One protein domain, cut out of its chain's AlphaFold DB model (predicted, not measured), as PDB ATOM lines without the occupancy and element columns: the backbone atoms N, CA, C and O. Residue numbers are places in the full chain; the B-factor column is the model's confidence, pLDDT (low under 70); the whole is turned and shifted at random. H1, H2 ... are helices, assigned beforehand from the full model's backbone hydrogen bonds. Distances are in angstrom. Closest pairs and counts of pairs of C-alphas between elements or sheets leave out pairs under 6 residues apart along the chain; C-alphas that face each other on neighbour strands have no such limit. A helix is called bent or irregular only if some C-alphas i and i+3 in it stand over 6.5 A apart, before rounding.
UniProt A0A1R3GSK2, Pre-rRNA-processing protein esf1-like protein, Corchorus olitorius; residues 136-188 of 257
ATOM      1  N   GLU A 136      32.759  30.371 -30.819       64.00
ATOM      2  CA  GLU A 136      33.010  29.395 -29.748       64.00
ATOM      3  C   GLU A 136      32.402  28.015 -30.041       64.00
ATOM      4  O   GLU A 136      32.847  26.999 -29.510       64.00
ATOM      5  N   LYS A 137      31.379  27.956 -30.904       66.88
ATOM      6  CA  LYS A 137      30.754  26.693 -31.323       66.88
ATOM      7  C   LYS A 137      31.436  26.052 -32.525       66.88
ATOM      8  O   LYS A 137      31.087  24.925 -32.877       66.88
ATOM      9  N   ILE A 138      32.346  26.760 -33.185       69.31
ATOM     10  CA  ILE A 138      33.036  26.261 -34.364       69.31
ATOM     11  C   ILE A 138      34.281  25.504 -33.878       69.31
ATOM     12  O   ILE A 138      35.153  26.127 -33.281       69.31
ATOM     13  N   PRO A 139      34.409  24.190 -34.146       71.56
ATOM     14  CA  PRO A 139      35.582  23.422 -33.733       71.56
ATOM     15  C   PRO A 139      36.861  24.062 -34.259       71.56
ATOM     16  O   PRO A 139      36.903  24.434 -35.430       71.56
ATOM     17  N   THR A 140      37.900  24.189 -33.443       73.38
ATOM     18  CA  THR A 140      39.224  24.566 -33.949       73.38
ATOM     19  C   THR A 140      39.732  23.426 -34.827       73.38
ATOM     20  O   THR A 140      39.655  22.263 -34.443       73.38
ATOM     21  N   VAL A 141      40.162  23.746 -36.047       73.19
ATOM     22  CA  VAL A 141      40.842  22.772 -36.908       73.19
ATOM     23  C   VAL A 141      42.308  22.843 -36.522       73.19
ATOM     24  O   VAL A 141      42.894  23.918 -36.641       73.19
ATOM     25  N   ASP A 142      42.855  21.737 -36.031       75.56
ATOM     26  CA  ASP A 142      44.283  21.627 -35.744       75.56
ATOM     27  C   ASP A 142      45.086  21.749 -37.046       75.56
ATOM     28  O   ASP A 142      44.627  21.332 -38.114       75.56
ATOM     29  N   GLU A 143      46.279  22.342 -36.962       83.75
ATOM     30  CA  GLU A 143      47.201  22.581 -38.086       83.75
ATOM     31  C   GLU A 143      47.851  21.262 -38.564       83.75
ATOM     32  O   GLU A 143      49.066  21.074 -38.519       83.75
ATOM     33  N   ASP A 144      47.027  20.301 -38.983       89.56
ATOM     34  CA  ASP A 144      47.461  19.022 -39.537       89.56
ATOM     35  C   ASP A 144      47.889  19.217 -41.006       89.56
ATOM     36  O   ASP A 144      47.110  19.748 -41.814       89.56
ATOM     37  N   PRO A 145      49.088  18.752 -41.407       91.31
ATOM     38  CA  PRO A 145      49.558  18.810 -42.790       91.31
ATOM     39  C   PRO A 145      48.567  18.245 -43.813       91.31
ATOM     40  O   PRO A 145      48.500  18.748 -44.937       91.31
ATOM     41  N   ARG A 146      47.751  17.253 -43.433       90.44
ATOM     42  CA  ARG A 146      46.706  16.671 -44.293       90.44
ATOM     43  C   ARG A 146      45.634  17.685 -44.697       90.44
ATOM     44  O   ARG A 146      45.034  17.541 -45.758       90.44
ATOM     45  N   PHE A 147      45.416  18.720 -43.887       87.62
ATOM     46  CA  PHE A 147      44.447  19.787 -44.142       87.62
ATOM     47  C   PHE A 147      45.093  21.100 -44.610       87.62
ATOM     48  O   PHE A 147      44.375  22.060 -44.887       87.62
ATOM     49  N   SER A 148      46.418  21.147 -44.789       88.75
ATOM     50  CA  SER A 148      47.148  22.335 -45.275       88.75
ATOM     51  C   SER A 148      46.606  22.885 -46.604       88.75
ATOM     52  O   SER A 148      46.589  24.101 -46.837       88.75
ATOM     53  N   ALA A 149      46.086  22.000 -47.460       90.38
ATOM     54  CA  ALA A 149      45.461  22.363 -48.724       90.38
ATOM     55  C   ALA A 149      44.235  23.278 -48.550       90.38
ATOM     56  O   ALA A 149      44.001  24.118 -49.417       90.38
ATOM     57  N   LEU A 150      43.493  23.179 -47.436       86.00
ATOM     58  CA  LEU A 150      42.326  24.028 -47.155       86.00
ATOM     59  C   LEU A 150      42.702  25.504 -46.985       86.00
ATOM     60  O   LEU A 150      41.890  26.382 -47.263       86.00
ATOM     61  N   PHE A 151      43.923  25.771 -46.520       82.88
ATOM     62  CA  PHE A 151      44.425  27.127 -46.310       82.88
ATOM     63  C   PHE A 151      45.252  27.640 -47.489       82.88
ATOM     64  O   PHE A 151      45.306  28.846 -47.715       82.88
ATOM     65  N   THR A 152      45.889  26.735 -48.235       89.69
ATOM     66  CA  THR A 152      46.853  27.097 -49.285       89.69
ATOM     67  C   THR A 152      46.240  27.085 -50.681       89.69
ATOM     68  O   THR A 152      46.567  27.935 -51.509       89.69
ATOM     69  N   SER A 153      45.378  26.112 -50.984       93.00
ATOM     70  CA  SER A 153      44.903  25.923 -52.355       93.00
ATOM     71  C   SER A 153      43.695  26.821 -52.675       93.00
ATOM     72  O   SER A 153      42.755  26.902 -51.880       93.00
ATOM     73  N   PRO A 154      43.659  27.458 -53.863       91.31
ATOM     74  CA  PRO A 154      42.534  28.302 -54.271       91.31
ATOM     75  C   PRO A 154      41.217  27.542 -54.461       91.31
ATOM     76  O   PRO A 154      40.152  28.140 -54.385       91.31
ATOM     77  N   LEU A 155      41.277  26.229 -54.702       90.44
ATOM     78  CA  LEU A 155      40.095  25.392 -54.942       90.44
ATOM     79  C   LEU A 155      39.190  25.273 -53.710       90.44
ATOM     80  O   LEU A 155      37.990  25.059 -53.854       90.44
ATOM     81  N   TYR A 156      39.761  25.421 -52.511       88.12
ATOM     82  CA  TYR A 156      39.017  25.427 -51.250       88.12
ATOM     83  C   TYR A 156      38.809  26.845 -50.695       88.12
ATOM     84  O   TYR A 156      38.259  27.005 -49.602       88.12
ATOM     85  N   ALA A 157      39.226  27.885 -51.428       88.06
ATOM     86  CA  ALA A 157      38.968  29.262 -51.038       88.06
ATOM     87  C   ALA A 157      37.477  29.580 -51.211       88.06
ATOM     88  O   ALA A 157      36.869  29.262 -52.231       88.06
ATOM     89  N   LEU A 158      36.877  30.220 -50.207       85.94
ATOM     90  CA  LEU A 158      35.480  30.629 -50.311       85.94
ATOM     91  C   LEU A 158      35.318  31.818 -51.257       85.94
ATOM     92  O   LEU A 158      36.045  32.807 -51.141       85.94
ATOM     93  N   ASP A 159      34.309  31.746 -52.123       90.56
ATOM     94  CA  ASP A 159      33.946  32.828 -53.034       90.56
ATOM     95  C   ASP A 159      33.276  33.984 -52.263       90.56
ATOM     96  O   ASP A 159      32.204  33.791 -51.680       90.56
ATOM     97  N   PRO A 160      33.855  35.200 -52.251       90.69
ATOM     98  CA  PRO A 160      33.245  36.364 -51.604       90.69
ATOM     99  C   PRO A 160      31.920  36.812 -52.243       90.69
ATOM    100  O   PRO A 160      31.192  37.605 -51.638       90.69
ATOM    101  N   THR A 161      31.611  36.333 -53.447       93.19
ATOM    102  CA  THR A 161      30.386  36.636 -54.198       93.19
ATOM    103  C   THR A 161      29.213  35.764 -53.743       93.19
ATOM    104  O   THR A 161      28.056  36.142 -53.937       93.19
ATOM    105  N   ASP A 162      29.485  34.627 -53.092       91.00
ATOM    106  CA  ASP A 162      28.446  33.735 -52.589       91.00
ATOM    107  C   ASP A 162      27.659  34.426 -51.451       91.00
ATOM    108  O   ASP A 162      28.250  34.891 -50.467       91.00
ATOM    109  N   PRO A 163      26.314  34.499 -51.509       89.62
ATOM    110  CA  PRO A 163      25.496  35.028 -50.414       89.62
ATOM    111  C   PRO A 163      25.723  34.324 -49.064       89.62
ATOM    112  O   PRO A 163      25.474  34.922 -48.010       89.62
ATOM    113  N   GLN A 164      26.196  33.074 -49.065       85.75
ATOM    114  CA  GLN A 164      26.543  32.324 -47.857       85.75
ATOM    115  C   GLN A 164      27.947  32.637 -47.327       85.75
ATOM    116  O   GLN A 164      28.238  32.275 -46.188       85.75
ATOM    117  N   PHE A 165      28.792  33.370 -48.065       87.88
ATOM    118  CA  PHE A 165      30.162  33.705 -47.655       87.88
ATOM    119  C   PHE A 165      30.216  34.273 -46.232       87.88
ATOM    120  O   PHE A 165      30.943  33.775 -45.377       87.88
ATOM    121  N   LYS A 166      29.347  35.246 -45.932       87.00
ATOM    122  CA  LYS A 166      29.273  35.918 -44.619       87.00
ATOM    123  C   LYS A 166      28.710  35.043 -43.496       87.00
ATOM    124  O   LYS A 166      28.830  35.405 -42.329       87.00
ATOM    125  N   ARG A 167      28.050  33.937 -43.849       85.19
ATOM    126  CA  ARG A 167      27.504  32.939 -42.919       85.19
ATOM    127  C   ARG A 167      28.438  31.746 -42.742       85.19
ATOM    128  O   ARG A 167      28.125  30.846 -41.976       85.19
ATOM    129  N   SER A 168      29.549  31.682 -43.463       83.44
ATOM    130  CA  SER A 168      30.463  30.555 -43.343       83.44
ATOM    131  C   SER A 168      31.234  30.600 -42.021       83.44
ATOM    132  O   SER A 168      31.561  31.665 -41.488       83.44
ATOM    133  N   ALA A 169      31.568  29.418 -41.508       83.56
ATOM    134  CA  ALA A 169      32.392  29.270 -40.314       83.56
ATOM    135  C   ALA A 169      33.794  29.883 -40.491       83.56
ATOM    136  O   ALA A 169      34.350  30.460 -39.561       83.56
ATOM    137  N   THR A 170      34.365  29.795 -41.693       81.25
ATOM    138  CA  THR A 170      35.682  30.364 -41.999       81.25
ATOM    139  C   THR A 170      35.648  31.892 -42.026       81.25
ATOM    140  O   THR A 170      36.572  32.509 -41.502       81.25
ATOM    141  N   TYR A 171      34.585  32.514 -42.557       84.94
ATOM    142  CA  TYR A 171      34.410  33.968 -42.502       84.94
ATOM    143  C   TYR A 171      34.299  34.462 -41.062       84.94
ATOM    144  O   TYR A 171      34.945  35.449 -40.718       84.94
ATOM    145  N   ALA A 172      33.532  33.761 -40.219       84.25
ATOM    146  CA  ALA A 172      33.461  34.064 -38.793       84.25
ATOM    147  C   ALA A 172      34.872  34.035 -38.180       84.25
ATOM    148  O   ALA A 172      35.376  35.080 -37.786       84.25
ATOM    149  N   ARG A 173      35.601  32.916 -38.303       82.25
ATOM    150  CA  ARG A 173      36.989  32.804 -37.808       82.25
ATOM    151  C   ARG A 173      37.921  33.911 -38.315       82.25
ATOM    152  O   ARG A 173      38.760  34.409 -37.569       82.25
ATOM    153  N   GLN A 174      37.824  34.299 -39.592       82.75
ATOM    154  CA  GLN A 174      38.623  35.406 -40.133       82.75
ATOM    155  C   GLN A 174      38.277  36.744 -39.468       82.75
ATOM    156  O   GLN A 174      39.167  37.576 -39.277       82.75
ATOM    157  N   MET A 175      37.008  36.967 -39.127       81.81
ATOM    158  CA  MET A 175      36.559  38.172 -38.441       81.81
ATOM    159  C   MET A 175      37.062  38.229 -36.994       81.81
ATOM    160  O   MET A 175      37.638  39.263 -36.655       81.81
ATOM    161  N   ALA A 176      36.975  37.174 -36.169       83.06
ATOM    162  CA  ALA A 176      37.603  37.241 -34.838       83.06
ATOM    163  C   ALA A 176      39.121  37.324 -34.895       83.06
ATOM    164  O   ALA A 176      39.696  38.101 -34.139       83.06
ATOM    165  N   LYS A 177      39.792  36.596 -35.805       81.31
ATOM    166  CA  LYS A 177      41.251  36.734 -35.966       81.31
ATOM    167  C   LYS A 177      41.638  38.187 -36.259       81.31
ATOM    168  O   LYS A 177      42.641  38.665 -35.741       81.31
ATOM    169  N   LYS A 178      40.843  38.914 -37.056       80.69
ATOM    170  CA  LYS A 178      41.044  40.354 -37.301       80.69
ATOM    171  C   LYS A 178      40.772  41.215 -36.069       80.69
ATOM    172  O   LYS A 178      41.478  42.197 -35.897       80.69
ATOM    173  N   LEU A 179      39.784  40.873 -35.243       76.88
ATOM    174  CA  LEU A 179      39.517  41.587 -33.990       76.88
ATOM    175  C   LEU A 179      40.678  41.415 -33.005       76.88
ATOM    176  O   LEU A 179      41.217  42.412 -32.545       76.88
ATOM    177  N   GLN A 180      41.147  40.183 -32.794       75.00
ATOM    178  CA  GLN A 180      42.307  39.929 -31.934       75.00
ATOM    179  C   GLN A 180      43.590  40.556 -32.483       75.00
ATOM    180  O   GLN A 180      44.383  41.111 -31.731       75.00
ATOM    181  N   LYS A 181      43.805  40.521 -33.805       69.31
ATOM    182  CA  LYS A 181      44.972  41.170 -34.419       69.31
ATOM    183  C   LYS A 181      44.868  42.698 -34.421       69.31
ATOM    184  O   LYS A 181      45.899  43.352 -34.429       69.31
ATOM    185  N   GLY A 182      43.658  43.257 -34.418       59.69
ATOM    186  CA  GLY A 182      43.412  44.689 -34.232       59.69
ATOM    187  C   GLY A 182      43.723  45.137 -32.804       59.69
ATOM    188  O   GLY A 182      44.419  46.126 -32.628       59.69
ATOM    189  N   GLU A 183      43.312  44.348 -31.811       52.19
ATOM    190  CA  GLU A 183      43.641  44.551 -30.393       52.19
ATOM    191  C   GLU A 183      45.152  44.408 -30.140       52.19
ATOM    192  O   GLU A 183      45.763  45.232 -29.465       52.19
ATOM    193  N   GLN A 184      45.800  43.431 -30.782       51.69
ATOM    194  CA  GLN A 184      47.256  43.314 -30.746       51.69
ATOM    195  C   GLN A 184      47.984  44.356 -31.595       51.69
ATOM    196  O   GLN A 184      49.126  44.643 -31.287       51.69
ATOM    197  N   GLN A 185      47.385  44.947 -32.633       52.12
ATOM    198  CA  GLN A 185      47.990  46.095 -33.320       52.12
ATOM    199  C   GLN A 185      47.892  47.363 -32.471       52.12
ATOM    200  O   GLN A 185      48.853  48.124 -32.445       52.12
ATOM    201  N   GLU A 186      46.810  47.566 -31.720       47.91
ATOM    202  CA  GLU A 186      46.723  48.646 -30.727       47.91
ATOM    203  C   GLU A 186      47.769  48.481 -29.605       47.91
ATOM    204  O   GLU A 186      48.349  49.468 -29.159       47.91
ATOM    205  N   LEU A 187      48.082  47.232 -29.233       44.53
ATOM    206  CA  LEU A 187      49.122  46.859 -28.263       44.53
ATOM    207  C   LEU A 187      50.500  46.523 -28.872       44.53
ATOM    208  O   LEU A 187      51.357  46.074 -28.129       44.53
ATOM    209  N   ALA A 188      50.720  46.672 -30.184       39.81
ATOM    210  CA  ALA A 188      52.026  46.439 -30.839       39.81
ATOM    211  C   ALA A 188      52.564  47.686 -31.569       39.81
ATOM    212  O   ALA A 188      53.704  47.699 -32.052       39.81
TER     213      ALA A 188
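Overview. This is residues 136 to 188 of the 257 residues of the protein "Pre-rRNA-processing protein esf1-like protein" of Corchorus olitorius (UniProt A0A1R3GSK2). One long helix, H2, sticks out with residues 176 to 186 from a loose body of loops and one short helix, H1, and a wide loop of residues 153 to 168 joins the two helices. The printed part has 53 residues with two named helices, H1 then H2, and no named strand. It is all helix by class, with under half of the residues, 26, in named elements. The whole is loose, with a radius of gyration of the C-alphas of 13.1 A and spans of 35 by 30 by 23 A.

Arrangement. H2, residues 169 to 186, is apart from H1, residues 145 to 152. Every O i to N i+4 pair in H2 is within hydrogen-bond range; in H1 1 of 4 is, beside 4 of 5 O i to N i+3 pairs.

Along the chain. H2 runs 25.9 A from C-alpha 169 at (32.392, 29.270, -40.314) to C-alpha 186 at (46.723, 48.646, -30.727). H1 measures 10.9 A from C-alpha 145 at (49.558, 18.810, -42.790) to C-alpha 152, and is irregular: C-alphas 146 and 149 are 7.3 A apart.

Size, cuts and confidence. The C-alphas farthest apart, of Leu 155 and Leu 187, are 35.4 A apart. The printed part has no cut. The link from H1 to H2 is long, with 16 residues. Residues 176 to 188 stand free. Mean pLDDT of the printed part is 79.1, with residues 136 to 138 and 181 to 188 under 70.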